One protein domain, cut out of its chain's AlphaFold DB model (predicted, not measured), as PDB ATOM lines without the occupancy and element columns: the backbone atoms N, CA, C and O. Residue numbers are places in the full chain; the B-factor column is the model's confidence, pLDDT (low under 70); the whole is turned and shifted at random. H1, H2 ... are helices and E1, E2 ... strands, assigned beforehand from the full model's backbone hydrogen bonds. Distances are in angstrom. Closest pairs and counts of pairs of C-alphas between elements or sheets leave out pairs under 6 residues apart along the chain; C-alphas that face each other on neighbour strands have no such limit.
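What this domain is: This is residues 559 to 663, 703 to 734 and 752 to 805 of the 816 residues of the protein "D123 (Regulator of eIF2), putative" of Plasmodium vivax (UniProt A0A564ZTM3). A strongly twisted seven-stranded sheet curls round one long helix, H2. Far out from this core, at the end of a long link, lies the thin hairpin E6 and E7, and a loose tail with H4 and H5 follows the last strand; residues 625 to 630, 780 to 785 and 795 to 805 stick out. The printed part has 191 residues, with five named helices and nine named strands in the order E1 E2 H1 H2 E3 E4 H3 E5 E6 E7 E8 E9 H4 H5. The large sheet, E4 E3 E1 E2 E9 E8 E5, is mixed; the class is mixed, helices and strands. The whole is compact, with a radius of gyration of the C-alphas of 17.9 A and spans of 61 by 41 by 35 A.

Where its parts are: E1 is residues 561 to 567, from C-alpha 561 at (94.079, 83.523, 122.570), and E2 is 570 to 576. H1 is 584 to 587 and H2 is 589 to 606, 25.6 A long. E3, 615 to 624, is 28.1 A long; E4, 631 to 640, is 26.4 A long and bends by 52 degrees at residue 637. H3 is 652 to 660, E5 706 to 708, E6 720 to 724, E7 728 to 732, E8 755 to 758 and E9 761 to 764. H4 is 769 to 777; H5, 795 to 805, ends at C-alpha 805 at (102.972, 85.830, 104.324).

How they stand to each other: The hairpin E1 and E2 has N 565 and O 573 at 2.8 A. E3 is antiparallel to E1, with N 564 and O 618 at 2.8 A, and forms a hairpin with E4, with N 619 and O 637 at 2.8 A. E2 and E9 are parallel, with N 574 and O 762 at 2.8 A. The hairpin E8 and E9 has N 763 and O 756 at 2.8 A; E5 is antiparallel to E8, with N 757 and O 707 at 2.8 A. In two layers, H2 is on one face of this sheet; its closest C-alphas to E5 are Pro 589 and Val 706, 5.6 A. E2, H1 H2 and E3 form a split strand-helix-strand unit, two strands running the same way with E1 between them, with a left-handed crossover. H1 and H3 only graze the sheet; H4 and H5 are not on it. The hairpin E6 and E7 has N 722 and O 730 at 3.2 A. Every O i to N i+4 pair is within hydrogen-bond range in H2, H3 and H5, and 4 of 5 in H4; H1 is too short for one.

The domain as a whole: The C-alphas of Lys 627 and Ser 726, the two farthest apart, are 62.4 A apart. Residues 664 to 702 and 735 to 751 are not printed, with C-alpha gaps of 19.8 A and 28.1 A. The links E4 to H3, E5 to E6 and H4 to H5 are long. Mean pLDDT of the printed part is 72.8; 68 residues are under 70, among them 711 to 734 and 769 to 805.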
ATOM      1  N   CYS A 559      95.945  82.357 117.364       85.25
ATOM      2  CA  CYS A 559      95.997  80.935 117.700       85.25
ATOM      3  C   CYS A 559      96.217  80.689 119.199       85.25
ATOM      4  O   CYS A 559      95.928  79.607 119.695       85.25
ATOM      5  N   PHE A 560      96.765  81.678 119.912       89.88
ATOM      6  CA  PHE A 560      97.127  81.560 121.322       89.88
ATOM      7  C   PHE A 560      96.258  82.421 122.241       89.88
ATOM      8  O   PHE A 560      96.672  82.735 123.360       89.88
ATOM      9  N   LEU A 561      95.080  82.833 121.767       91.06
ATOM     10  CA  LEU A 561      94.079  83.523 122.570       91.06
ATOM     11  C   LEU A 561      93.009  82.525 123.028       91.06
ATOM     12  O   LEU A 561      92.392  81.849 122.203       91.06
ATOM     13  N   PHE A 562      92.769  82.465 124.336       96.19
ATOM     14  CA  PHE A 562      91.876  81.487 124.952       96.19
ATOM     15  C   PHE A 562      90.854  82.149 125.883       96.19
ATOM     16  O   PHE A 562      91.210  83.036 126.662       96.19
ATOM     17  N   ASP A 563      89.602  81.685 125.824       95.25
ATOM     18  CA  ASP A 563      88.595  81.906 126.870       95.25
ATOM     19  C   ASP A 563      88.748  80.779 127.913       95.25
ATOM     20  O   ASP A 563      88.647  79.594 127.589       95.25
ATOM     21  N   VAL A 564      89.011  81.142 129.167       96.94
ATOM     22  CA  VAL A 564      89.249  80.217 130.286       96.94
ATOM     23  C   VAL A 564      88.132  80.366 131.307       96.94
ATOM     24  O   VAL A 564      87.985  81.419 131.922       96.94
ATOM     25  N   TYR A 565      87.358  79.306 131.493       94.69
ATOM     26  CA  TYR A 565      86.195  79.263 132.368       94.69
ATOM     27  C   TYR A 565      86.617  78.820 133.765       94.69
ATOM     28  O   TYR A 565      87.204  77.748 133.940       94.69
ATOM     29  N   VAL A 566      86.300  79.649 134.758       92.31
ATOM     30  CA  VAL A 566      86.610  79.412 136.166       92.31
ATOM     31  C   VAL A 566      85.313  79.231 136.947       92.31
ATOM     32  O   VAL A 566      84.439  80.098 136.925       92.31
ATOM     33  N   TYR A 567      85.210  78.111 137.661       86.50
ATOM     34  CA  TYR A 567      84.124  77.794 138.584       86.50
ATOM     35  C   TYR A 567      84.686  77.545 139.984       86.50
ATOM     36  O   TYR A 567      85.576  76.709 140.128       86.50
ATOM     37  N   ARG A 568      84.172  78.232 141.016       79.00
ATOM     38  CA  ARG A 568      84.592  78.070 142.424       79.00
ATOM     39  C   ARG A 568      86.111  77.977 142.556       79.00
ATOM     40  O   ARG A 568      86.658  77.011 143.088       79.00
ATOM     41  N   ASN A 569      86.787  78.979 142.005       85.62
ATOM     42  CA  ASN A 569      88.237  79.100 142.076       85.62
ATOM     43  C   ASN A 569      89.031  77.931 141.437       85.62
ATOM     44  O   ASN A 569      90.157  77.615 141.834       85.62
ATOM     45  N   SER A 570      88.432  77.265 140.449       89.38
ATOM     46  CA  SER A 570      89.038  76.175 139.682       89.38
ATOM     47  C   SER A 570      88.818  76.396 138.189       89.38
ATOM     48  O   SER A 570      87.725  76.766 137.771       89.38
ATOM     49  N   VAL A 571      89.849  76.160 137.375       95.12
ATOM     50  CA  VAL A 571      89.705  76.146 135.912       95.12
ATOM     51  C   VAL A 571      88.932  74.888 135.527       95.12
ATOM     52  O   VAL A 571      89.349  73.791 135.884       95.12
ATOM     53  N   VAL A 572      87.809  75.054 134.829       93.25
ATOM     54  CA  VAL A 572      86.925  73.943 134.431       93.25
ATOM     55  C   VAL A 572      86.875  73.736 132.925       93.25
ATOM     56  O   VAL A 572      86.662  72.616 132.471       93.25
ATOM     57  N   ALA A 573      87.106  74.794 132.146       95.19
ATOM     58  CA  ALA A 573      87.194  74.690 130.700       95.19
ATOM     59  C   ALA A 573      88.153  75.725 130.100       95.19
ATOM     60  O   ALA A 573      88.321  76.825 130.628       95.19
ATOM     61  N   VAL A 574      88.749  75.380 128.965       97.31
ATOM     62  CA  VAL A 574      89.594  76.233 128.131       97.31
ATOM     63  C   VAL A 574      89.101  76.109 126.697       97.31
ATOM     64  O   VAL A 574      88.910  75.010 126.188       97.31
ATOM     65  N   SER A 575      88.891  77.231 126.027       95.25
ATOM     66  CA  SER A 575      88.476  77.250 124.630       95.25
ATOM     67  C   SER A 575      89.358  78.176 123.817       95.25
ATOM     68  O   SER A 575      89.703  79.268 124.277       95.25
ATOM     69  N   GLN A 576      89.684  77.774 122.591       91.88
ATOM     70  CA  GLN A 576      90.164  78.701 121.572       91.88
ATOM     71  C   GLN A 576      89.190  79.886 121.464       91.88
ATOM     72  O   GLN A 576      87.996  79.709 121.240       91.88
ATOM     73  N   LYS A 577      89.679  81.124 121.586       87.81
ATOM     74  CA  LYS A 577      88.798  82.303 121.536       87.81
ATOM     75  C   LYS A 577      88.197  82.527 120.147       87.81
ATOM     76  O   LYS A 577      87.050  82.955 120.007       87.81
ATOM     77  N   CYS A 578      89.003  82.307 119.116       83.69
ATOM     78  CA  CYS A 578      88.718  82.724 117.750       83.69
ATOM     79  C   CYS A 578      88.147  81.552 116.950       83.69
ATOM     80  O   CYS A 578      88.873  80.896 116.212       83.69
ATOM     81  N   LEU A 579      86.851  81.284 117.117       83.94
ATOM     82  CA  LEU A 579      86.185  80.083 116.590       83.94
ATOM     83  C   LEU A 579      85.889  80.100 115.083       83.94
ATOM     84  O   LEU A 579      85.440  79.097 114.543       83.94
ATOM     85  N   ASN A 580      86.174  81.211 114.404       78.12
ATOM     86  CA  ASN A 580      86.082  81.325 112.945       78.12
ATOM     87  C   ASN A 580      87.356  80.858 112.229       78.12
ATOM     88  O   ASN A 580      87.454  81.012 111.018       78.12
ATOM     89  N   TYR A 581      88.343  80.345 112.968       78.75
ATOM     90  CA  TYR A 581      89.621  79.909 112.418       78.75
ATOM     91  C   TYR A 581      89.938  78.493 112.862       78.75
ATOM     92  O   TYR A 581      89.807  78.143 114.038       78.75
ATOM     93  N   PHE A 582      90.410  77.698 111.913       84.12
ATOM     94  CA  PHE A 582      90.909  76.362 112.160       84.12
ATOM     95  C   PHE A 582      92.434  76.395 112.325       84.12
ATOM     96  O   PHE A 582      93.158  76.830 111.432       84.12
ATOM     97  N   PHE A 583      92.926  75.913 113.470       85.19
ATOM     98  CA  PHE A 583      94.356  75.772 113.740       85.19
ATOM     99  C   PHE A 583      94.684  74.301 114.046       85.19
ATOM    100  O   PHE A 583      94.583  73.888 115.203       85.19
ATOM    101  N   PRO A 584      95.118  73.504 113.047       85.62
ATOM    102  CA  PRO A 584      95.275  72.052 113.187       85.62
ATOM    103  C   PRO A 584      96.188  71.612 114.333       85.62
ATOM    104  O   PRO A 584      96.055  70.514 114.854       85.62
ATOM    105  N   PHE A 585      97.153  72.446 114.721       89.75
ATOM    106  CA  PHE A 585      98.088  72.104 115.788       89.75
ATOM    107  C   PHE A 585      97.468  72.191 117.192       89.75
ATOM    108  O   PHE A 585      98.002  71.572 118.105       89.75
ATOM    109  N   LEU A 586      96.364  72.929 117.374       91.81
ATOM    110  CA  LEU A 586      95.717  73.108 118.682       91.81
ATOM    111  C   LEU A 586      95.006  71.850 119.188       91.81
ATOM    112  O   LEU A 586      94.697  71.790 120.375       91.81
ATOM    113  N   SER A 587      94.752  70.874 118.313       90.62
ATOM    114  CA  SER A 587      94.123  69.594 118.651       90.62
ATOM    115  C   SER A 587      95.127  68.488 118.991       90.62
ATOM    116  O   SER A 587      94.727  67.373 119.329       90.62
ATOM    117  N   LYS A 588      96.437  68.765 118.893       91.44
ATOM    118  CA  LYS A 588      97.472  67.783 119.222       91.44
ATOM    119  C   LYS A 588      97.553  67.581 120.744       91.44
ATOM    120  O   LYS A 588      97.599  68.583 121.462       91.44
ATOM    121  N   PRO A 589      97.600  66.333 121.251       90.00
ATOM    122  CA  PRO A 589      97.595  66.054 122.691       90.00
ATOM    123  C   PRO A 589      98.669  66.802 123.492       90.00
ATOM    124  O   PRO A 589      98.365  67.401 124.518       90.00
ATOM    125  N   ASP A 590      99.902  66.840 122.987       91.00
ATOM    126  CA  ASP A 590     101.029  67.547 123.605       91.00
ATOM    127  C   ASP A 590     100.774  69.057 123.718       91.00
ATOM    128  O   ASP A 590     101.088  69.674 124.735       91.00
ATOM    129  N   VAL A 591     100.149  69.654 122.699       93.06
ATOM    130  CA  VAL A 591      99.782  71.076 122.693       93.06
ATOM    131  C   VAL A 591      98.643  71.356 123.673       93.06
ATOM    132  O   VAL A 591      98.705  72.349 124.399       93.06
ATOM    133  N   ILE A 592      97.622  70.497 123.724       93.94
ATOM    134  CA  ILE A 592      96.484  70.630 124.649       93.94
ATOM    135  C   ILE A 592      96.978  70.607 126.098       93.94
ATOM    136  O   ILE A 592      96.676  71.518 126.875       93.94
ATOM    137  N   GLU A 593      97.781  69.600 126.440       93.62
ATOM    138  CA  GLU A 593      98.352  69.436 127.775       93.62
ATOM    139  C   GLU A 593      99.211  70.650 128.160       93.62
ATOM    140  O   GLU A 593      99.073  71.224 129.242       93.62
ATOM    141  N   ASP A 594     100.067  71.105 127.246       94.62
ATOM    142  CA  ASP A 594     100.948  72.249 127.447       94.62
ATOM    143  C   ASP A 594     100.171  73.573 127.618       94.62
ATOM    144  O   ASP A 594     100.514  74.397 128.478       94.62
ATOM    145  N   VAL A 595      99.078  73.781 126.872       96.25
ATOM    146  CA  VAL A 595      98.172  74.931 127.041       96.25
ATOM    147  C   VAL A 595      97.492  74.897 128.411       96.25
ATOM    148  O   VAL A 595      97.578  75.884 129.153       96.25
ATOM    149  N   ILE A 596      96.872  73.775 128.787       96.38
ATOM    150  CA  ILE A 596      96.162  73.631 130.071       96.38
ATOM    151  C   ILE A 596      97.125  73.794 131.242       96.38
ATOM    152  O   ILE A 596      96.826  74.530 132.188       96.38
ATOM    153  N   ARG A 597      98.313  73.187 131.172       95.88
ATOM    154  CA  ARG A 597      99.357  73.315 132.195       95.88
ATOM    155  C   ARG A 597      99.839  74.758 132.331       95.88
ATOM    156  O   ARG A 597      99.963  75.265 133.450       95.88
ATOM    157  N   THR A 598     100.075  75.436 131.206       97.62
ATOM    158  CA  THR A 598     100.502  76.845 131.174       97.62
ATOM    159  C   THR A 598      99.449  77.752 131.820       97.62
ATOM    160  O   THR A 598      99.778  78.552 132.701       97.62
ATOM    161  N   ILE A 599      98.180  77.594 131.437       98.12
ATOM    162  CA  ILE A 599      97.050  78.364 131.977       98.12
ATOM    163  C   ILE A 599      96.850  78.073 133.464       98.12
ATOM    164  O   ILE A 599      96.745  79.003 134.260       98.12
ATOM    165  N   SER A 600      96.861  76.802 133.861       96.75
ATOM    166  CA  SER A 600      96.668  76.388 135.255       96.75
ATOM    167  C   SER A 600      97.768  76.925 136.168       96.75
ATOM    168  O   SER A 600      97.491  77.372 137.280       96.75
ATOM    169  N   THR A 601      99.018  76.937 135.693       97.19
ATOM    170  CA  THR A 601     100.154  77.509 136.431       97.19
ATOM    171  C   THR A 601     100.000  79.019 136.596       97.19
ATOM    172  O   THR A 601     100.180  79.542 137.696       97.19
ATOM    173  N   PHE A 602      99.628  79.725 135.523       98.00
ATOM    174  CA  PHE A 602      99.349  81.159 135.579       98.00
ATOM    175  C   PHE A 602      98.208  81.475 136.552       98.00
ATOM    176  O   PHE A 602      98.361  82.330 137.424       98.00
ATOM    177  N   PHE A 603      97.097  80.746 136.444       97.56
ATOM    178  CA  PHE A 603      95.911  80.916 137.273       97.56
ATOM    179  C   PHE A 603      96.227  80.748 138.761       97.56
ATOM    180  O   PHE A 603      95.967  81.659 139.546       97.56
ATOM    181  N   LYS A 604      96.862  79.627 139.137       96.44
ATOM    182  CA  LYS A 604      97.259  79.339 140.525       96.44
ATOM    183  C   LYS A 604      98.176  80.416 141.102       96.44
ATOM    184  O   LYS A 604      98.055  80.747 142.270       96.44
ATOM    185  N   LYS A 605      99.097  80.943 140.291       96.56
ATOM    186  CA  LYS A 605     100.103  81.908 140.742       96.56
ATOM    187  C   LYS A 605      99.572  83.336 140.861       96.56
ATOM    188  O   LYS A 605     100.024  84.067 141.735       96.56
ATOM    189  N   HIS A 606      98.705  83.755 139.943       96.06
ATOM    190  CA  HIS A 606      98.380  85.172 139.765       96.06
ATOM    191  C   HIS A 606      96.923  85.533 140.031       96.06
ATOM    192  O   HIS A 606      96.669  86.712 140.232       96.06
ATOM    193  N   ILE A 607      95.985  84.579 139.985       96.31
ATOM    194  CA  ILE A 607      94.545  84.885 139.966       96.31
ATOM    195  C   ILE A 607      93.772  84.186 141.093       96.31
ATOM    196  O   ILE A 607      92.917  84.815 141.709       96.31
ATOM    197  N   ARG A 608      94.055  82.900 141.343       93.75
ATOM    198  CA  ARG A 608      93.251  81.984 142.173       93.75
ATOM    199  C   ARG A 608      92.756  82.616 143.482       93.75
ATOM    200  O   ARG A 608      91.564  82.698 143.740       93.75
ATOM    201  N   ASP A 609      93.668  83.106 144.305       91.62
ATOM    202  CA  ASP A 609      93.320  83.530 145.666       91.62
ATOM    203  C   ASP A 609      93.014  85.034 145.779       91.62
ATOM    204  O   ASP A 609      92.793  85.544 146.875       91.62
ATOM    205  N   THR A 610      93.005  85.759 144.654       93.12
ATOM    206  CA  THR A 610      92.867  87.225 144.623       93.12
ATOM    207  C   THR A 610      91.677  87.715 143.802       93.12
ATOM    208  O   THR A 610      91.331  88.895 143.879       93.12
ATOM    209  N   PHE A 611      91.058  86.865 142.977       92.88
ATOM    210  CA  PHE A 611      89.954  87.295 142.121       92.88
ATOM    211  C   PHE A 611      88.656  87.478 142.925       92.88
ATOM    212  O   PHE A 611      88.288  86.586 143.684       92.88
ATOM    213  N   PRO A 612      87.926  88.600 142.765       86.44
ATOM    214  CA  PRO A 612      86.788  88.927 143.630       86.44
ATOM    215  C   PRO A 612      85.494  88.157 143.320       86.44
ATOM    216  O   PRO A 612      84.530  88.276 144.069       86.44
ATOM    217  N   GLN A 613      85.428  87.424 142.205       82.62
ATOM    218  CA  GLN A 613      84.243  86.662 141.796       82.62
ATOM    219  C   GLN A 613      84.526  85.163 141.811       82.62
ATOM    220  O   GLN A 613      85.624  84.747 141.465       82.62
ATOM    221  N   ASP A 614      83.508  84.356 142.103       74.94
ATOM    222  CA  ASP A 614      83.633  82.893 142.119       74.94
ATOM    223  C   ASP A 614      83.527  82.256 140.722       74.94
ATOM    224  O   ASP A 614      84.030  81.147 140.496       74.94
ATOM    225  N   HIS A 615      82.817  82.920 139.798       83.69
ATOM    226  CA  HIS A 615      82.441  82.398 138.476       83.69
ATOM    227  C   HIS A 615      82.705  83.432 137.383       83.69
ATOM    228  O   HIS A 615      82.010  84.445 137.272       83.69
ATOM    229  N   TYR A 616      83.711  83.184 136.553       90.25
ATOM    230  CA  TYR A 616      84.151  84.153 135.555       90.25
ATOM    231  C   TYR A 616      84.896  83.482 134.408       90.25
ATOM    232  O   TYR A 616      85.323  82.331 134.489       90.25
ATOM    233  N   ILE A 617      85.037  84.230 133.321       92.31
ATOM    234  CA  ILE A 617      85.757  83.825 132.124       92.31
ATOM    235  C   ILE A 617      86.926  84.789 131.948       92.31
ATOM    236  O   ILE A 617      86.725  85.999 131.825       92.31
ATOM    237  N   LEU A 618      88.146  84.257 131.952       95.88
ATOM    238  CA  LEU A 618      89.366  85.005 131.667       95.88
ATOM    239  C   LEU A 618      89.700  84.908 130.182       95.88
ATOM    240  O   LEU A 618      89.668  83.827 129.607       95.88
ATOM    241  N   GLN A 619      90.106  86.024 129.593       94.94
ATOM    242  CA  GLN A 619      90.721  86.055 128.273       94.94
ATOM    243  C   GLN A 619      92.228  86.079 128.446       94.94
ATOM    244  O   GLN A 619      92.781  87.088 128.889       94.94
ATOM    245  N   LEU A 620      92.884  84.970 128.119       97.19
ATOM    246  CA  LEU A 620      94.325  84.816 128.273       97.19
ATOM    247  C   LEU A 620      95.004  84.693 126.914       97.19
ATOM    248  O   LEU A 620      94.537  83.974 126.034       97.19
ATOM    249  N   TYR A 621      96.138  85.369 126.767       95.19
ATOM    250  CA  TYR A 621      97.026  85.221 125.623       95.19
ATOM    251  C   TYR A 621      98.320  84.533 126.052       95.19
ATOM    252  O   TYR A 621      98.960  84.962 127.015       95.19
ATOM    253  N   ILE A 622      98.727  83.493 125.327       95.19
ATOM    254  CA  ILE A 622      99.995  82.797 125.555       95.19
ATOM    255  C   ILE A 622     101.011  83.263 124.512       95.19
ATOM    256  O   ILE A 622     100.899  82.977 123.325       95.19
ATOM    257  N   HIS A 623     102.043  83.966 124.965       88.50
ATOM    258  CA  HIS A 623     103.172  84.349 124.131       88.50
ATOM    259  C   HIS A 623     104.344  83.393 124.331       88.50
ATOM    260  O   HIS A 623     104.808  83.225 125.460       88.50
ATOM    261  N   THR A 624     104.892  82.851 123.247       87.88
ATOM    262  CA  THR A 624     106.117  82.041 123.283       87.88
ATOM    263  C   THR A 624     107.276  82.820 122.670       87.88
ATOM    264  O   THR A 624     107.261  83.169 121.489       87.88
ATOM    265  N   PHE A 625     108.319  83.074 123.461       83.38
ATOM    266  CA  PHE A 625     109.518  83.757 122.986       83.38
ATOM    267  C   PHE A 625     110.385  82.804 122.160       83.38
ATOM    268  O   PHE A 625     111.124  82.003 122.731       83.38
ATOM    269  N   ARG A 626     110.372  82.947 120.827       80.19
ATOM    270  CA  ARG A 626     111.101  82.072 119.878       80.19
ATOM    271  C   ARG A 626     112.555  81.765 120.270       80.19
ATOM    272  O   ARG A 626     113.009  80.647 120.097       80.19
ATOM    273  N   LYS A 627     113.287  82.744 120.820       82.81
ATOM    274  CA  LYS A 627     114.709  82.582 121.186       82.81
ATOM    275  C   LYS A 627     114.952  81.734 122.437       82.81
ATOM    276  O   LYS A 627     116.028  81.179 122.587       82.81
ATOM    277  N   THR A 628     114.003  81.706 123.372       84.94
ATOM    278  CA  THR A 628     114.202  81.070 124.690       84.94
ATOM    279  C   THR A 628     113.208  79.951 124.968       84.94
ATOM    280  O   THR A 628     113.317  79.301 126.002       84.94
ATOM    281  N   ASN A 629     112.201  79.782 124.104       81.94
ATOM    282  CA  ASN A 629     111.006  78.962 124.320       81.94
ATOM    283  C   ASN A 629     110.282  79.234 125.649       81.94
ATOM    284  O   ASN A 629     109.400  78.481 126.052       81.94
ATOM    285  N   LYS A 630     110.603  80.345 126.325       88.19
ATOM    286  CA  LYS A 630     109.888  80.773 127.521       88.19
ATOM    287  C   LYS A 630     108.503  81.248 127.119       88.19
ATOM    288  O   LYS A 630     108.344  81.969 126.130       88.19
ATOM    289  N   LYS A 631     107.520  80.893 127.934       92.06
ATOM    290  CA  LYS A 631     106.148  81.354 127.780       92.06
ATOM    291  C   LYS A 631     105.851  82.497 128.733       92.06
ATOM    292  O   LYS A 631     106.240  82.462 129.900       92.06
ATOM    293  N   LYS A 632     105.137  83.497 128.234       93.06
ATOM    294  CA  LYS A 632     104.526  84.556 129.029       93.06
ATOM    295  C   LYS A 632     103.031  84.540 128.774       93.06
ATOM    296  O   LYS A 632     102.602  84.660 127.633       93.06
ATOM    297  N   VAL A 633     102.259  84.418 129.842       96.94
ATOM    298  CA  VAL A 633     100.802  84.525 129.785       96.94
ATOM    299  C   VAL A 633     100.417  85.961 130.112       96.94
ATOM    300  O   VAL A 633     100.961  86.548 131.051       96.94
ATOM    301  N   LEU A 634      99.519  86.529 129.315       94.44
ATOM    302  CA  LEU A 634      98.938  87.844 129.538       94.44
ATOM    303  C   LEU A 634      97.444  87.704 129.803       94.44
ATOM    304  O   LEU A 634      96.738  87.047 129.040       94.44
ATOM    305  N   LEU A 635      96.964  88.373 130.847       95.94
ATOM    306  CA  LEU A 635      95.542  88.613 131.036       95.94
ATOM    307  C   LEU A 635      95.117  89.762 130.111       95.94
ATOM    308  O   LEU A 635      95.630  90.877 130.202       95.94
ATOM    309  N   ILE A 636      94.202  89.481 129.188       90.75
ATOM    310  CA  ILE A 636      93.696  90.455 128.215       90.75
ATOM    311  C   ILE A 636      92.438  91.133 128.749       90.75
ATOM    312  O   ILE A 636      92.314  92.356 128.669       90.75
ATOM    313  N   ASN A 637      91.516  90.342 129.299       90.44
ATOM    314  CA  ASN A 637      90.244  90.811 129.839       90.44
ATOM    315  C   ASN A 637      89.603  89.740 130.737       90.44
ATOM    316  O   ASN A 637      90.062  88.598 130.779       90.44
ATOM    317  N   ALA A 638      88.512  90.090 131.414       91.38
ATOM    318  CA  ALA A 638      87.672  89.142 132.131       91.38
ATOM    319  C   ALA A 638      86.193  89.540 132.045       91.38
ATOM    320  O   ALA A 638      85.844  90.724 132.024       91.38
ATOM    321  N   LYS A 639      85.313  88.540 132.013       87.31
ATOM    322  CA  LYS A 639      83.856  88.723 132.046       87.31
ATOM    323  C   LYS A 639      83.226  87.807 133.083       87.31
ATOM    324  O   LYS A 639      83.693  86.689 133.286       87.31
ATOM    325  N   SER A 640      82.180  88.286 133.747       83.69
ATOM    326  CA  SER A 640      81.369  87.429 134.606       83.69
ATOM    327  C   SER A 640      80.768  86.317 133.754       83.69
ATOM    328  O   SER A 640      80.321  86.556 132.632       83.69
ATOM    329  N   TRP A 641      80.758  85.095 134.270       78.00
ATOM    330  CA  TRP A 641      80.178  83.969 133.543       78.00
ATOM    331  C   TRP A 641      78.664  84.160 133.323       78.00
ATOM    332  O   TRP A 641      78.123  83.863 132.255       78.00
ATOM    333  N   LEU A 642      77.991  84.795 134.280       71.00
ATOM    334  CA  LEU A 642      76.569  85.135 134.194       71.00
ATOM    335  C   LEU A 642      76.273  86.258 133.184       71.00
ATOM    336  O   LEU A 642      75.119  86.619 132.978       71.00
ATOM    337  N   PHE A 643      77.290  86.818 132.525       72.56
ATOM    338  CA  PHE A 643      77.128  87.886 131.550       72.56
ATOM    339  C   PHE A 643      77.376  87.401 130.114       72.56
ATOM    340  O   PHE A 643      78.514  87.166 129.706       72.56
ATOM    341  N   LYS A 644      76.299  87.310 129.318       69.00
ATOM    342  CA  LYS A 644      76.312  87.147 127.845       69.00
ATOM    343  C   LYS A 644      77.344  86.134 127.301       69.00
ATOM    344  O   LYS A 644      78.045  86.420 126.328       69.00
ATOM    345  N   ASN A 645      77.422  84.930 127.871       75.25
ATOM    346  CA  ASN A 645      78.242  83.860 127.300       75.25
ATOM    347  C   ASN A 645      77.591  83.304 126.019       75.25
ATOM    348  O   ASN A 645      76.563  82.634 126.071       75.25
ATOM    349  N   LYS A 646      78.196  83.600 124.867       73.19
ATOM    350  CA  LYS A 646      77.706  83.205 123.535       73.19
ATOM    351  C   LYS A 646      78.534  82.095 122.886       73.19
ATOM    352  O   LYS A 646      78.487  81.933 121.670       73.19
ATOM    353  N   HIS A 647      79.340  81.378 123.662       82.25
ATOM    354  CA  HIS A 647      80.135  80.290 123.113       82.25
ATOM    355  C   HIS A 647      79.208  79.190 122.552       82.25
ATOM    356  O   HIS A 647      78.284  78.787 123.257       82.25
ATOM    357  N   PRO A 648      79.436  78.679 121.325       77.31
ATOM    358  CA  PRO A 648      78.515  77.746 120.665       77.31
ATOM    359  C   PRO A 648      78.429  76.379 121.360       77.31
ATOM    360  O   PRO A 648      77.373  75.761 121.356       77.31
ATOM    361  N   VAL A 649      79.526  75.918 121.974       80.94
ATOM    362  CA  VAL A 649      79.582  74.640 122.714       80.94
ATOM    363  C   VAL A 649      79.500  74.840 124.229       80.94
ATOM    364  O   VAL A 649      78.518  74.448 124.849       80.94
ATOM    365  N   PHE A 650      80.477  75.533 124.823       83.50
ATOM    366  CA  PHE A 650      80.500  75.968 126.228       83.50
ATOM    367  C   PHE A 650      79.483  77.066 126.563       83.50
ATOM    368  O   PHE A 650      79.810  78.111 127.128       83.50
ATOM    369  N   THR A 651      78.227  76.824 126.211       78.31
ATOM    370  CA  THR A 651      77.086  77.603 126.681       78.31
ATOM    371  C   THR A 651      76.980  77.498 128.204       78.31
ATOM    372  O   THR A 651      77.460  76.536 128.812       78.31
ATOM    373  N   ASN A 652      76.303  78.463 128.839       73.31
ATOM    374  CA  ASN A 652      76.010  78.361 130.274       73.31
ATOM    375  C   ASN A 652      75.255  77.067 130.591       73.31
ATOM    376  O   ASN A 652      75.561  76.436 131.594       73.31
ATOM    377  N   LYS A 653      74.359  76.633 129.695       72.25
ATOM    378  CA  LYS A 653      73.614  75.374 129.805       72.25
ATOM    379  C   LYS A 653      74.533  74.156 129.854       72.25
ATOM    380  O   LYS A 653      74.484  73.386 130.806       72.25
ATOM    381  N   PHE A 654      75.401  74.014 128.855       77.88
ATOM    382  CA  PHE A 654      76.314  72.877 128.764       77.88
ATOM    383  C   PHE A 654      77.223  72.775 129.992       77.88
ATOM    384  O   PHE A 654      77.290  71.728 130.627       77.88
ATOM    385  N   LEU A 655      77.901  73.869 130.351       78.62
ATOM    386  CA  LEU A 655      78.848  73.853 131.464       78.62
ATOM    387  C   LEU A 655      78.153  73.628 132.815       78.62
ATOM    388  O   LEU A 655      78.708  72.949 133.670       78.62
ATOM    389  N   THR A 656      76.945  74.167 133.001       71.94
ATOM    390  CA  THR A 656      76.123  73.930 134.200       71.94
ATOM    391  C   THR A 656      75.792  72.444 134.323       71.94
ATOM    392  O   THR A 656      76.087  71.846 135.352       71.94
ATOM    393  N   ASN A 657      75.284  71.817 133.258       73.06
ATOM    394  CA  ASN A 657      75.011  70.376 133.255       73.06
ATOM    395  C   ASN A 657      76.281  69.574 133.551       73.06
ATOM    396  O   ASN A 657      76.306  68.765 134.468       73.06
ATOM    397  N   TYR A 658      77.372  69.866 132.843       78.44
ATOM    398  CA  TYR A 658      78.649  69.188 133.053       78.44
ATOM    399  C   TYR A 658      79.149  69.288 134.504       78.44
ATOM    400  O   TYR A 658      79.671  68.322 135.069       78.44
ATOM    401  N   LEU A 659      78.995  70.453 135.136       77.06
ATOM    402  CA  LEU A 659      79.450  70.663 136.506       77.06
ATOM    403  C   LEU A 659      78.538  70.017 137.541       77.06
ATOM    404  O   LEU A 659      79.058  69.466 138.513       77.06
ATOM    405  N   PHE A 660      77.222  70.065 137.338       73.00
ATOM    406  CA  PHE A 660      76.248  69.751 138.382       73.00
ATOM    407  C   PHE A 660      75.534  68.422 138.215       73.00
ATOM    408  O   PHE A 660      75.042  67.922 139.219       73.00
ATOM    409  N   THR A 661      75.484  67.834 137.022       71.44
ATOM    410  CA  THR A 661      74.779  66.570 136.782       71.44
ATOM    411  C   THR A 661      75.734  65.446 136.425       71.44
ATOM    412  O   THR A 661      76.831  65.675 135.911       71.44
ATOM    413  N   GLU A 662      75.313  64.220 136.691       70.81
ATOM    414  CA  GLU A 662      75.957  63.034 136.130       70.81
ATOM    415  C   GLU A 662      75.717  63.013 134.602       70.81
ATOM    416  O   GLU A 662      74.724  63.561 134.100       70.81
ATOM    417  N   GLY A 663      76.695  62.518 133.838       58.00
ATOM    418  CA  GLY A 663      76.528  62.316 132.394       58.00
ATOM    419  C   GLY A 663      75.609  61.122 132.160       58.00
ATOM    420  O   GLY A 663      75.665  60.179 132.940       58.00
ATOM    421  N   ASP A 703      95.058  59.293 135.570       40.03
ATOM    422  CA  ASP A 703      95.971  59.056 134.460       40.03
ATOM    423  C   ASP A 703      96.096  60.326 133.610       40.03
ATOM    424  O   ASP A 703      95.130  60.816 133.020       40.03
ATOM    425  N   GLY A 704      97.301  60.901 133.596       50.09
ATOM    426  CA  GLY A 704      97.642  62.091 132.818       50.09
ATOM    427  C   GLY A 704      97.575  61.805 131.319       50.09
ATOM    428  O   GLY A 704      98.554  61.362 130.721       50.09
ATOM    429  N   GLY A 705      96.412  62.050 130.717       65.81
ATOM    430  CA  GLY A 705      96.158  61.867 129.292       65.81
ATOM    431  C   GLY A 705      95.177  62.900 128.737       65.81
ATOM    432  O   GLY A 705      94.409  63.524 129.473       65.81
ATOM    433  N   VAL A 706      95.219  63.097 127.417       81.38
ATOM    434  CA  VAL A 706      94.232  63.898 126.680       81.38
ATOM    435  C   VAL A 706      93.240  62.951 126.025       81.38
ATOM    436  O   VAL A 706      93.613  62.145 125.174       81.38
ATOM    437  N   TYR A 707      91.971  63.081 126.388       83.00
ATOM    438  CA  TYR A 707      90.899  62.214 125.915       83.00
ATOM    439  C   TYR A 707      89.921  63.016 125.068       83.00
ATOM    440  O   TYR A 707      89.630  64.171 125.378       83.00
ATOM    441  N   LYS A 708      89.397  62.417 123.996       81.62
ATOM    442  CA  LYS A 708      88.243  62.982 123.288       81.62
ATOM    443  C   LYS A 708      87.013  62.855 124.180       81.62
ATOM    444  O   LYS A 708      86.828  61.833 124.832       81.62
ATOM    445  N   PHE A 709      86.187  63.890 124.199       78.06
ATOM    446  CA  PHE A 709      84.981  63.936 125.012       78.06
ATOM    447  C   PHE A 709      83.751  64.042 124.120       78.06
ATOM    448  O   PHE A 709      83.667  64.943 123.277       78.06
ATOM    449  N   ASP A 710      82.795  63.138 124.328       74.19
ATOM    450  CA  ASP A 710      81.502  63.208 123.664       74.19
ATOM    451  C   ASP A 710      80.550  64.120 124.447       74.19
ATOM    452  O   ASP A 710      80.149  63.842 125.577       74.19
ATOM    453  N   ALA A 711      80.194  65.240 123.820       68.06
ATOM    454  CA  ALA A 711      79.266  66.209 124.379       68.06
ATOM    455  C   ALA A 711      77.808  65.720 124.373       68.06
ATOM    456  O   ALA A 711      76.988  66.347 125.042       68.06
ATOM    457  N   SER A 712      77.476  64.660 123.622       66.38
ATOM    458  CA  SER A 712      76.105  64.155 123.446       66.38
ATOM    459  C   SER A 712      75.439  63.812 124.781       66.38
ATOM    460  O   SER A 712      74.309  64.227 125.034       66.38
ATOM    461  N   SER A 713      76.197  63.199 125.694       63.03
ATOM    462  CA  SER A 713      75.762  62.847 127.048       63.03
ATOM    463  C   SER A 713      75.319  64.053 127.875       63.03
ATOM    464  O   SER A 713      74.545  63.879 128.810       63.03
ATOM    465  N   PHE A 714      75.732  65.278 127.522       63.94
ATOM    466  CA  PHE A 714      75.336  66.544 128.160       63.94
ATOM    467  C   PHE A 714      74.553  67.480 127.224       63.94
ATOM    468  O   PHE A 714      74.134  68.567 127.644       63.94
ATOM    469  N   ALA A 715      74.338  67.070 125.970       53.91
ATOM    470  CA  ALA A 715      73.471  67.755 125.031       53.91
ATOM    471  C   ALA A 715      72.017  67.628 125.503       53.91
ATOM    472  O   ALA A 715      71.617  66.661 126.154       53.91
ATOM    473  N   VAL A 716      71.222  68.658 125.238       44.09
ATOM    474  CA  VAL A 716      69.818  68.709 125.647       44.09
ATOM    475  C   VAL A 716      69.010  69.138 124.442       44.09
ATOM    476  O   VAL A 716      69.414  70.075 123.747       44.09
ATOM    477  N   GLU A 717      67.860  68.500 124.244       46.78
ATOM    478  CA  GLU A 717      66.901  68.893 123.221       46.78
ATOM    479  C   GLU A 717      66.539  70.391 123.325       46.78
ATOM    480  O   GLU A 717      66.570  70.986 124.418       46.78
ATOM    481  N   PRO A 718      66.269  71.053 122.186       38.38
ATOM    482  CA  PRO A 718      65.876  72.454 122.177       38.38
ATOM    483  C   PRO A 718      64.609  72.654 123.018       38.38
ATOM    484  O   PRO A 718      63.586  72.018 122.793       38.38
ATOM    485  N   LEU A 719      64.690  73.556 123.998       42.69
ATOM    486  CA  LEU A 719      63.555  73.930 124.840       42.69
ATOM    487  C   LEU A 719      62.520  74.677 123.992       42.69
ATOM    488  O   LEU A 719      62.872  75.613 123.267       42.69
ATOM    489  N   THR A 720      61.245  74.317 124.123       44.69
ATOM    490  CA  THR A 720      60.148  75.089 123.532       44.69
ATOM    491  C   THR A 720      59.974  76.390 124.309       44.69
ATOM    492  O   THR A 720      59.513  76.388 125.446       44.69
ATOM    493  N   VAL A 721      60.364  77.513 123.697       44.19
ATOM    494  CA  VAL A 721      60.214  78.852 124.280       44.19
ATOM    495  C   VAL A 721      58.882  79.448 123.833       44.19
ATOM    496  O   VAL A 721      58.768  79.954 122.715       44.19
ATOM    497  N   LEU A 722      57.873  79.438 124.703       48.75
ATOM    498  CA  LEU A 722      56.619  80.152 124.445       48.75
ATOM    499  C   LEU A 722      56.727  81.569 125.022       48.75
ATOM    500  O   LEU A 722      56.647  81.770 126.235       48.75
ATOM    501  N   LYS A 723      56.931  82.566 124.152       43.06
ATOM    502  CA  LYS A 723      56.862  83.986 124.538       43.06
ATOM    503  C   LYS A 723      55.401  84.425 124.624       43.06
ATOM    504  O   LYS A 723      54.716  84.451 123.603       43.06
ATOM    505  N   LYS A 724      54.945  84.830 125.813       49.72
ATOM    506  CA  LYS A 724      53.663  85.532 125.995       49.72
ATOM    507  C   LYS A 724      53.894  87.047 126.064       49.72
ATOM    508  O   LYS A 724      54.946  87.515 126.495       49.72
ATOM    509  N   GLY A 725      52.908  87.828 125.616       41.00
ATOM    510  CA  GLY A 725      52.998  89.289 125.445       41.00
ATOM    511  C   GLY A 725      53.181  90.128 126.723       41.00
ATOM    512  O   GLY A 725      53.274  91.346 126.620       41.00
ATOM    513  N   SER A 726      53.255  89.514 127.908       46.50
ATOM    514  CA  SER A 726      53.309  90.170 129.226       46.50
ATOM    515  C   SER A 726      54.703  90.206 129.883       46.50
ATOM    516  O   SER A 726      54.836  90.672 131.009       46.50
ATOM    517  N   GLY A 727      55.767  89.762 129.199       49.62
ATOM    518  CA  GLY A 727      57.123  89.713 129.779       49.62
ATOM    519  C   GLY A 727      57.446  88.421 130.542       49.62
ATOM    520  O   GLY A 727      58.375  88.408 131.353       49.62
ATOM    521  N   GLU A 728      56.694  87.356 130.260       49.91
ATOM    522  CA  GLU A 728      56.860  85.992 130.774       49.91
ATOM    523  C   GLU A 728      57.399  85.061 129.679       49.91
ATOM    524  O   GLU A 728      57.043  85.184 128.498       49.91
ATOM    525  N   VAL A 729      58.245  84.107 130.076       52.56
ATOM    526  CA  VAL A 729      58.787  83.080 129.179       52.56
ATOM    527  C   VAL A 729      58.603  81.707 129.814       52.56
ATOM    528  O   VAL A 729      59.114  81.448 130.902       52.56
ATOM    529  N   HIS A 730      57.883  80.822 129.128       48.88
ATOM    530  CA  HIS A 730      57.670  79.447 129.574       48.88
ATOM    531  C   HIS A 730      58.663  78.498 128.892       48.88
ATOM    532  O   HIS A 730      58.839  78.589 127.672       48.88
ATOM    533  N   MET A 731      59.301  77.622 129.679       50.75
ATOM    534  CA  MET A 731      60.312  76.662 129.222       50.75
ATOM    535  C   MET A 731      59.925  75.238 129.636       50.75
ATOM    536  O   MET A 731      59.782  74.953 130.825       50.75
ATOM    537  N   THR A 732      59.813  74.341 128.653       46.22
ATOM    538  CA  THR A 732      59.540  72.908 128.850       46.22
ATOM    539  C   THR A 732      60.416  72.056 127.936       46.22
ATOM    540  O   THR A 732      60.773  72.477 126.830       46.22
ATOM    541  N   THR A 733      60.772  70.856 128.394       41.41
ATOM    542  CA  THR A 733      61.381  69.807 127.566       41.41
ATOM    543  C   THR A 733      60.280  68.943 126.957       41.41
ATOM    544  O   THR A 733      59.465  68.388 127.690       41.41
ATOM    545  N   THR A 734      60.238  68.813 125.631       34.72
ATOM    546  CA  THR A 734      59.371  67.832 124.966       34.72
ATOM    547  C   THR A 734      60.018  66.456 125.029       34.72
ATOM    548  O   THR A 734      61.145  66.301 124.586       34.72
ATOM    549  N   GLN A 752      84.235  62.955 114.833       52.12
ATOM    550  CA  GLN A 752      85.431  63.614 115.325       52.12
ATOM    551  C   GLN A 752      85.002  64.777 116.224       52.12
ATOM    552  O   GLN A 752      84.544  65.811 115.741       52.12
ATOM    553  N   SER A 753      85.103  64.577 117.540       63.84
ATOM    554  CA  SER A 753      84.755  65.589 118.532       63.84
ATOM    555  C   SER A 753      85.792  66.720 118.549       63.84
ATOM    556  O   SER A 753      86.996  66.490 118.631       63.84
ATOM    557  N   ASP A 754      85.310  67.964 118.526       83.31
ATOM    558  CA  ASP A 754      86.111  69.189 118.735       83.31
ATOM    559  C   ASP A 754      86.372  69.471 120.229       83.31
ATOM    560  O   ASP A 754      86.777  70.566 120.624       83.31
ATOM    561  N   LEU A 755      86.062  68.493 121.079       89.19
ATOM    562  CA  LEU A 755      86.043  68.614 122.524       89.19
ATOM    563  C   LEU A 755      86.882  67.502 123.148       89.19
ATOM    564  O   LEU A 755      86.769  66.329 122.783       89.19
ATOM    565  N   TYR A 756      87.712  67.912 124.097       90.62
ATOM    566  CA  TYR A 756      88.702  67.091 124.771       90.62
ATOM    567  C   TYR A 756      88.618  67.299 126.285       90.62
ATOM    568  O   TYR A 756      88.105  68.318 126.751       90.62
ATOM    569  N   VAL A 757      89.154  66.360 127.061       89.75
ATOM    570  CA  VAL A 757      89.379  66.487 128.505       89.75
ATOM    571  C   VAL A 757      90.832  66.158 128.809       89.75
ATOM    572  O   VAL A 757      91.373  65.179 128.301       89.75
ATOM    573  N   CYS A 758      91.459  66.977 129.647       89.06
ATOM    574  CA  CYS A 758      92.814  66.766 130.145       89.06
ATOM    575  C   CYS A 758      92.903  67.325 131.571       89.06
ATOM    576  O   CYS A 758      92.443  68.437 131.830       89.06
ATOM    577  N   ASP A 759      93.404  66.526 132.515       84.88
ATOM    578  CA  ASP A 759      93.471  66.844 133.955       84.88
ATOM    579  C   ASP A 759      92.126  67.281 134.586       84.88
ATOM    580  O   ASP A 759      92.066  68.056 135.550       84.88
ATOM    581  N   GLY A 760      91.011  66.782 134.038       81.75
ATOM    582  CA  GLY A 760      89.656  67.170 134.440       81.75
ATOM    583  C   GLY A 760      89.238  68.574 133.983       81.75
ATOM    584  O   GLY A 760      88.279  69.125 134.520       81.75
ATOM    585  N   VAL A 761      89.955  69.163 133.021       90.50
ATOM    586  CA  VAL A 761      89.621  70.429 132.359       90.50
ATOM    587  C   VAL A 761      89.121  70.133 130.949       90.50
ATOM    588  O   VAL A 761      89.795  69.453 130.173       90.50
ATOM    589  N   LEU A 762      87.948  70.664 130.600       94.31
ATOM    590  CA  LEU A 762      87.432  70.600 129.234       94.31
ATOM    591  C   LEU A 762      88.259  71.499 128.312       94.31
ATOM    592  O   LEU A 762      88.541  72.646 128.649       94.31
ATOM    593  N   TYR A 763      88.597  71.019 127.123       94.69
ATOM    594  CA  TYR A 763      89.331  71.779 126.119       94.69
ATOM    595  C   TYR A 763      88.619  71.751 124.775       94.69
ATOM    596  O   TYR A 763      88.336  70.681 124.242       94.69
ATOM    597  N   TYR A 764      88.347  72.930 124.220       93.25
ATOM    598  CA  TYR A 764      87.666  73.074 122.939       93.25
ATOM    599  C   TYR A 764      88.526  73.815 121.916       93.25
ATOM    600  O   TYR A 764      88.997  74.930 122.161       93.25
ATOM    601  N   CYS A 765      88.667  73.217 120.737       90.94
ATOM    602  CA  CYS A 765      89.275  73.837 119.566       90.94
ATOM    603  C   CYS A 765      88.612  73.314 118.291       90.94
ATOM    604  O   CYS A 765      88.117  72.191 118.253       90.94
ATOM    605  N   ILE A 766      88.640  74.105 117.222       87.06
ATOM    606  CA  ILE A 766      88.145  73.657 115.916       87.06
ATOM    607  C   ILE A 766      89.116  72.615 115.341       87.06
ATOM    608  O   ILE A 766      90.320  72.877 115.306       87.06
ATOM    609  N   THR A 767      88.625  71.453 114.883       82.31
ATOM    610  CA  THR A 767      89.491  70.380 114.342       82.31
ATOM    611  C   THR A 767      89.466  70.232 112.818       82.31
ATOM    612  O   THR A 767      90.316  69.514 112.288       82.31
ATOM    613  N   LYS A 768      88.551  70.912 112.105       75.25
ATOM    614  CA  LYS A 768      88.458  70.918 110.629       75.25
ATOM    615  C   LYS A 768      87.868  72.232 110.108       75.25
ATOM    616  O   LYS A 768      87.058  72.851 110.790       75.25
ATOM    617  N   ASP A 769      88.202  72.602 108.875       66.62
ATOM    618  CA  ASP A 769      87.698  73.821 108.223       66.62
ATOM    619  C   ASP A 769      86.178  73.764 107.952       66.62
ATOM    620  O   ASP A 769      85.434  74.680 108.291       66.62
ATOM    621  N   GLU A 770      85.653  72.620 107.495       62.38
ATOM    622  CA  GLU A 770      84.203  72.419 107.306       62.38
ATOM    623  C   GLU A 770      83.380  72.576 108.596       62.38
ATOM    624  O   GLU A 770      82.198  72.937 108.553       62.38
ATOM    625  N   ALA A 771      83.989  72.324 109.762       59.84
ATOM    626  CA  ALA A 771      83.324  72.498 111.048       59.84
ATOM    627  C   ALA A 771      82.994  73.973 111.312       59.84
ATOM    628  O   ALA A 771      82.000  74.251 111.981       59.84
ATOM    629  N   ILE A 772      83.766  74.909 110.742       64.12
ATOM    630  CA  ILE A 772      83.471  76.344 110.777       64.12
ATOM    631  C   ILE A 772      82.134  76.588 110.077       64.12
ATOM    632  O   ILE A 772      81.238  77.178 110.669       64.12
ATOM    633  N   TYR A 773      81.948  76.055 108.868       54.41
ATOM    634  CA  TYR A 773      80.709  76.218 108.106       54.41
ATOM    635  C   TYR A 773      79.508  75.536 108.777       54.41
ATOM    636  O   TYR A 773      78.463  76.166 108.923       54.41
ATOM    637  N   LYS A 774      79.645  74.291 109.261       54.88
ATOM    638  CA  LYS A 774      78.545  73.566 109.936       54.88
ATOM    639  C   LYS A 774      78.159  74.191 111.282       54.88
ATOM    640  O   LYS A 774      76.973  74.328 111.575       54.88
ATOM    641  N   LYS A 775      79.128  74.602 112.108       53.88
ATOM    642  CA  LYS A 775      78.849  75.220 113.420       53.88
ATOM    643  C   LYS A 775      78.377  76.663 113.300       53.88
ATOM    644  O   LYS A 775      77.587  77.106 114.132       53.88
ATOM    645  N   ASN A 776      78.794  77.358 112.244       48.34
ATOM    646  CA  ASN A 776      78.320  78.702 111.941       48.34
ATOM    647  C   ASN A 776      77.021  78.718 111.117       48.34
ATOM    648  O   ASN A 776      76.395  79.769 111.018       48.34
ATOM    649  N   ALA A 777      76.550  77.580 110.590       41.53
ATOM    650  CA  ALA A 777      75.264  77.492 109.887       41.53
ATOM    651  C   ALA A 777      74.068  77.835 110.801       41.53
ATOM    652  O   ALA A 777      73.144  78.518 110.371       41.53
ATOM    653  N   ASN A 778      74.138  77.481 112.092       39.22
ATOM    654  CA  ASN A 778      73.172  77.906 113.126       39.22
ATOM    655  C   ASN A 778      73.440  79.326 113.669       39.22
ATOM    656  O   ASN A 778      72.785  79.796 114.598       39.22
ATOM    657  N   LEU A 779      74.439  79.998 113.101       37.50
ATOM    658  CA  LEU A 779      75.000  81.281 113.506       37.50
ATOM    659  C   LEU A 779      75.002  82.277 112.337       37.50
ATOM    660  O   LEU A 779      75.697  83.288 112.395       37.50
ATOM    661  N   TYR A 780      74.159  82.042 111.325       32.12
ATOM    662  CA  TYR A 780      73.683  83.095 110.436       32.12
ATOM    663  C   TYR A 780      72.447  83.779 111.039       32.12
ATOM    664  O   TYR A 780      71.311  83.400 110.754       32.12
ATOM    665  N   PRO A 781      72.620  84.862 111.811       29.08
ATOM    666  CA  PRO A 781      71.692  85.964 111.786       29.08
ATOM    667  C   PRO A 781      72.327  87.120 111.014       29.08
ATOM    668  O   PRO A 781      73.544  87.281 110.948       29.08
ATOM    669  N   LYS A 782      71.467  87.968 110.469       29.50
ATOM    670  CA  LYS A 782      71.737  89.212 109.738       29.50
ATOM    671  C   LYS A 782      72.475  90.295 110.561       29.50
ATOM    672  O   LYS A 782      72.335  91.474 110.278       29.50
ATOM    673  N   ASP A 783      73.261  89.912 111.564       30.16
ATOM    674  CA  ASP A 783      73.977  90.790 112.482       30.16
ATOM    675  C   ASP A 783      75.364  90.213 112.816       30.16
ATOM    676  O   ASP A 783      75.538  89.489 113.804       30.16
ATOM    677  N   LEU A 784      76.372  90.612 112.030       28.02
ATOM    678  CA  LEU A 784      77.823  90.493 112.277       28.02
ATOM    679  C   LEU A 784      78.247  91.252 113.556       28.02
ATOM    680  O   LEU A 784      79.027  92.200 113.556       28.02
ATOM    681  N   SER A 785      77.693  90.847 114.696       29.59
ATOM    682  CA  SER A 785      77.853  91.486 116.003       29.59
ATOM    683  C   SER A 785      78.795  90.725 116.941       29.59
ATOM    684  O   SER A 785      78.840  91.022 118.135       29.59
ATOM    685  N   TYR A 786      79.560  89.768 116.406       36.81
ATOM    686  CA  TYR A 786      80.344  88.787 117.167       36.81
ATOM    687  C   TYR A 786      81.696  89.281 117.701       36.81
ATOM    688  O   TYR A 786      82.417  88.520 118.335       36.81
ATOM    689  N   VAL A 787      81.995  90.573 117.566       39.59
ATOM    690  CA  VAL A 787      83.027  91.245 118.366       39.59
ATOM    691  C   VAL A 787      82.374  92.446 119.043       39.59
ATOM    692  O   VAL A 787      82.262  93.518 118.450       39.59
ATOM    693  N   LYS A 788      81.884  92.264 120.274       41.91
ATOM    694  CA  LYS A 788      81.375  93.356 121.116       41.91
ATOM    695  C   LYS A 788      81.793  93.150 122.569       41.91
ATOM    696  O   LYS A 788      81.563  92.089 123.132       41.91
ATOM    697  N   GLU A 789      82.305  94.247 123.136       39.31
ATOM    698  CA  GLU A 789      82.716  94.483 124.531       39.31
ATOM    699  C   GLU A 789      84.118  93.969 124.916       39.31
ATOM    700  O   GLU A 789      84.316  92.823 125.295       39.31
ATOM    701  N   GLY A 790      85.104  94.874 124.858       44.66
ATOM    702  CA  GLY A 790      86.433  94.708 125.462       44.66
ATOM    703  C   GLY A 790      87.508  94.009 124.618       44.66
ATOM    704  O   GLY A 790      88.680  94.052 124.996       44.66
ATOM    705  N   GLU A 791      87.154  93.431 123.472       46.78
ATOM    706  CA  GLU A 791      88.024  92.537 122.686       46.78
ATOM    707  C   GLU A 791      88.898  93.278 121.650       46.78
ATOM    708  O   GLU A 791      88.561  94.382 121.223       46.78
ATOM    709  N   ILE A 792      90.045  92.689 121.297       40.38
ATOM    710  CA  ILE A 792      91.018  93.213 120.319       40.38
ATOM    711  C   ILE A 792      90.507  92.960 118.892       40.38
ATOM    712  O   ILE A 792      89.724  92.035 118.674       40.38
ATOM    713  N   ASP A 793      90.912  93.809 117.943       41.16
ATOM    714  CA  ASP A 793      90.493  93.707 116.545       41.16
ATOM    715  C   ASP A 793      90.980  92.409 115.929       41.16
ATOM    716  O   ASP A 793      92.161  92.073 116.018       41.16
ATOM    717  N   MET A 794      90.070  91.709 115.275       50.59
ATOM    718  CA  MET A 794      90.333  90.402 114.694       50.59
ATOM    719  C   MET A 794      90.563  90.501 113.188       50.59
ATOM    720  O   MET A 794      91.385  89.766 112.656       50.59
ATOM    721  N   ASP A 795      89.905  91.443 112.514       40.44
ATOM    722  CA  ASP A 795      89.886  91.503 111.051       40.44
ATOM    723  C   ASP A 795      91.136  92.236 110.515       40.44
ATOM    724  O   ASP A 795      91.815  91.730 109.619       40.44
ATOM    725  N   SER A 796      91.557  93.328 111.172       42.25
ATOM    726  CA  SER A 796      92.804  94.047 110.842       42.25
ATOM    727  C   SER A 796      94.068  93.199 111.049       42.25
ATOM    728  O   SER A 796      95.039  93.334 110.306       42.25
ATOM    729  N   LEU A 797      94.073  92.289 112.032       39.91
ATOM    730  CA  LEU A 797      95.248  91.468 112.345       39.91
ATOM    731  C   LEU A 797      95.506  90.382 111.284       39.91
ATOM    732  O   LEU A 797      96.659  90.060 111.000       39.91
ATOM    733  N   LEU A 798      94.454  89.842 110.662       42.03
ATOM    734  CA  LEU A 798      94.596  88.890 109.559       42.03
ATOM    735  C   LEU A 798      94.984  89.552 108.245       42.03
ATOM    736  O   LEU A 798      95.724  88.939 107.479       42.03
ATOM    737  N   GLN A 799      94.545  90.786 107.999       41.84
ATOM    738  CA  GLN A 799      94.968  91.525 106.812       41.84
ATOM    739  C   GLN A 799      96.481  91.796 106.856       41.84
ATOM    740  O   GLN A 799      97.170  91.581 105.865       41.84
ATOM    741  N   THR A 800      97.038  92.108 108.035       39.12
ATOM    742  CA  THR A 800      98.496  92.234 108.224       39.12
ATOM    743  C   THR A 800      99.243  90.897 108.102       39.12
ATOM    744  O   THR A 800     100.347  90.863 107.568       39.12
ATOM    745  N   ILE A 801      98.665  89.782 108.569       37.28
ATOM    746  CA  ILE A 801      99.284  88.447 108.451       37.28
ATOM    747  C   ILE A 801      99.265  87.942 107.000       37.28
ATOM    748  O   ILE A 801     100.242  87.332 106.571       37.28
ATOM    749  N   LYS A 802      98.198  88.212 106.234       38.97
ATOM    750  CA  LYS A 802      98.155  87.915 104.793       38.97
ATOM    751  C   LYS A 802      99.232  88.695 104.039       38.97
ATOM    752  O   LYS A 802     100.060  88.070 103.388       38.97
ATOM    753  N   MET A 803      99.325  90.010 104.257       41.22
ATOM    754  CA  MET A 803     100.366  90.844 103.638       41.22
ATOM    755  C   MET A 803     101.800  90.416 104.009       41.22
ATOM    756  O   MET A 803     102.712  90.557 103.205       41.22
ATOM    757  N   GLN A 804     102.031  89.889 105.219       38.28
ATOM    758  CA  GLN A 804     103.362  89.431 105.649       38.28
ATOM    759  C   GLN A 804     103.728  88.019 105.169       38.28
ATOM    760  O   GLN A 804     104.915  87.705 105.076       38.28
ATOM    761  N   ASN A 805     102.741  87.167 104.877       36.72
ATOM    762  CA  ASN A 805     102.972  85.830 104.324       36.72
ATOM    763  C   ASN A 805     103.117  85.837 102.793       36.72
ATOM    764  O   ASN A 805     103.656  84.883 102.243       36.72
TER     765      ASN A 805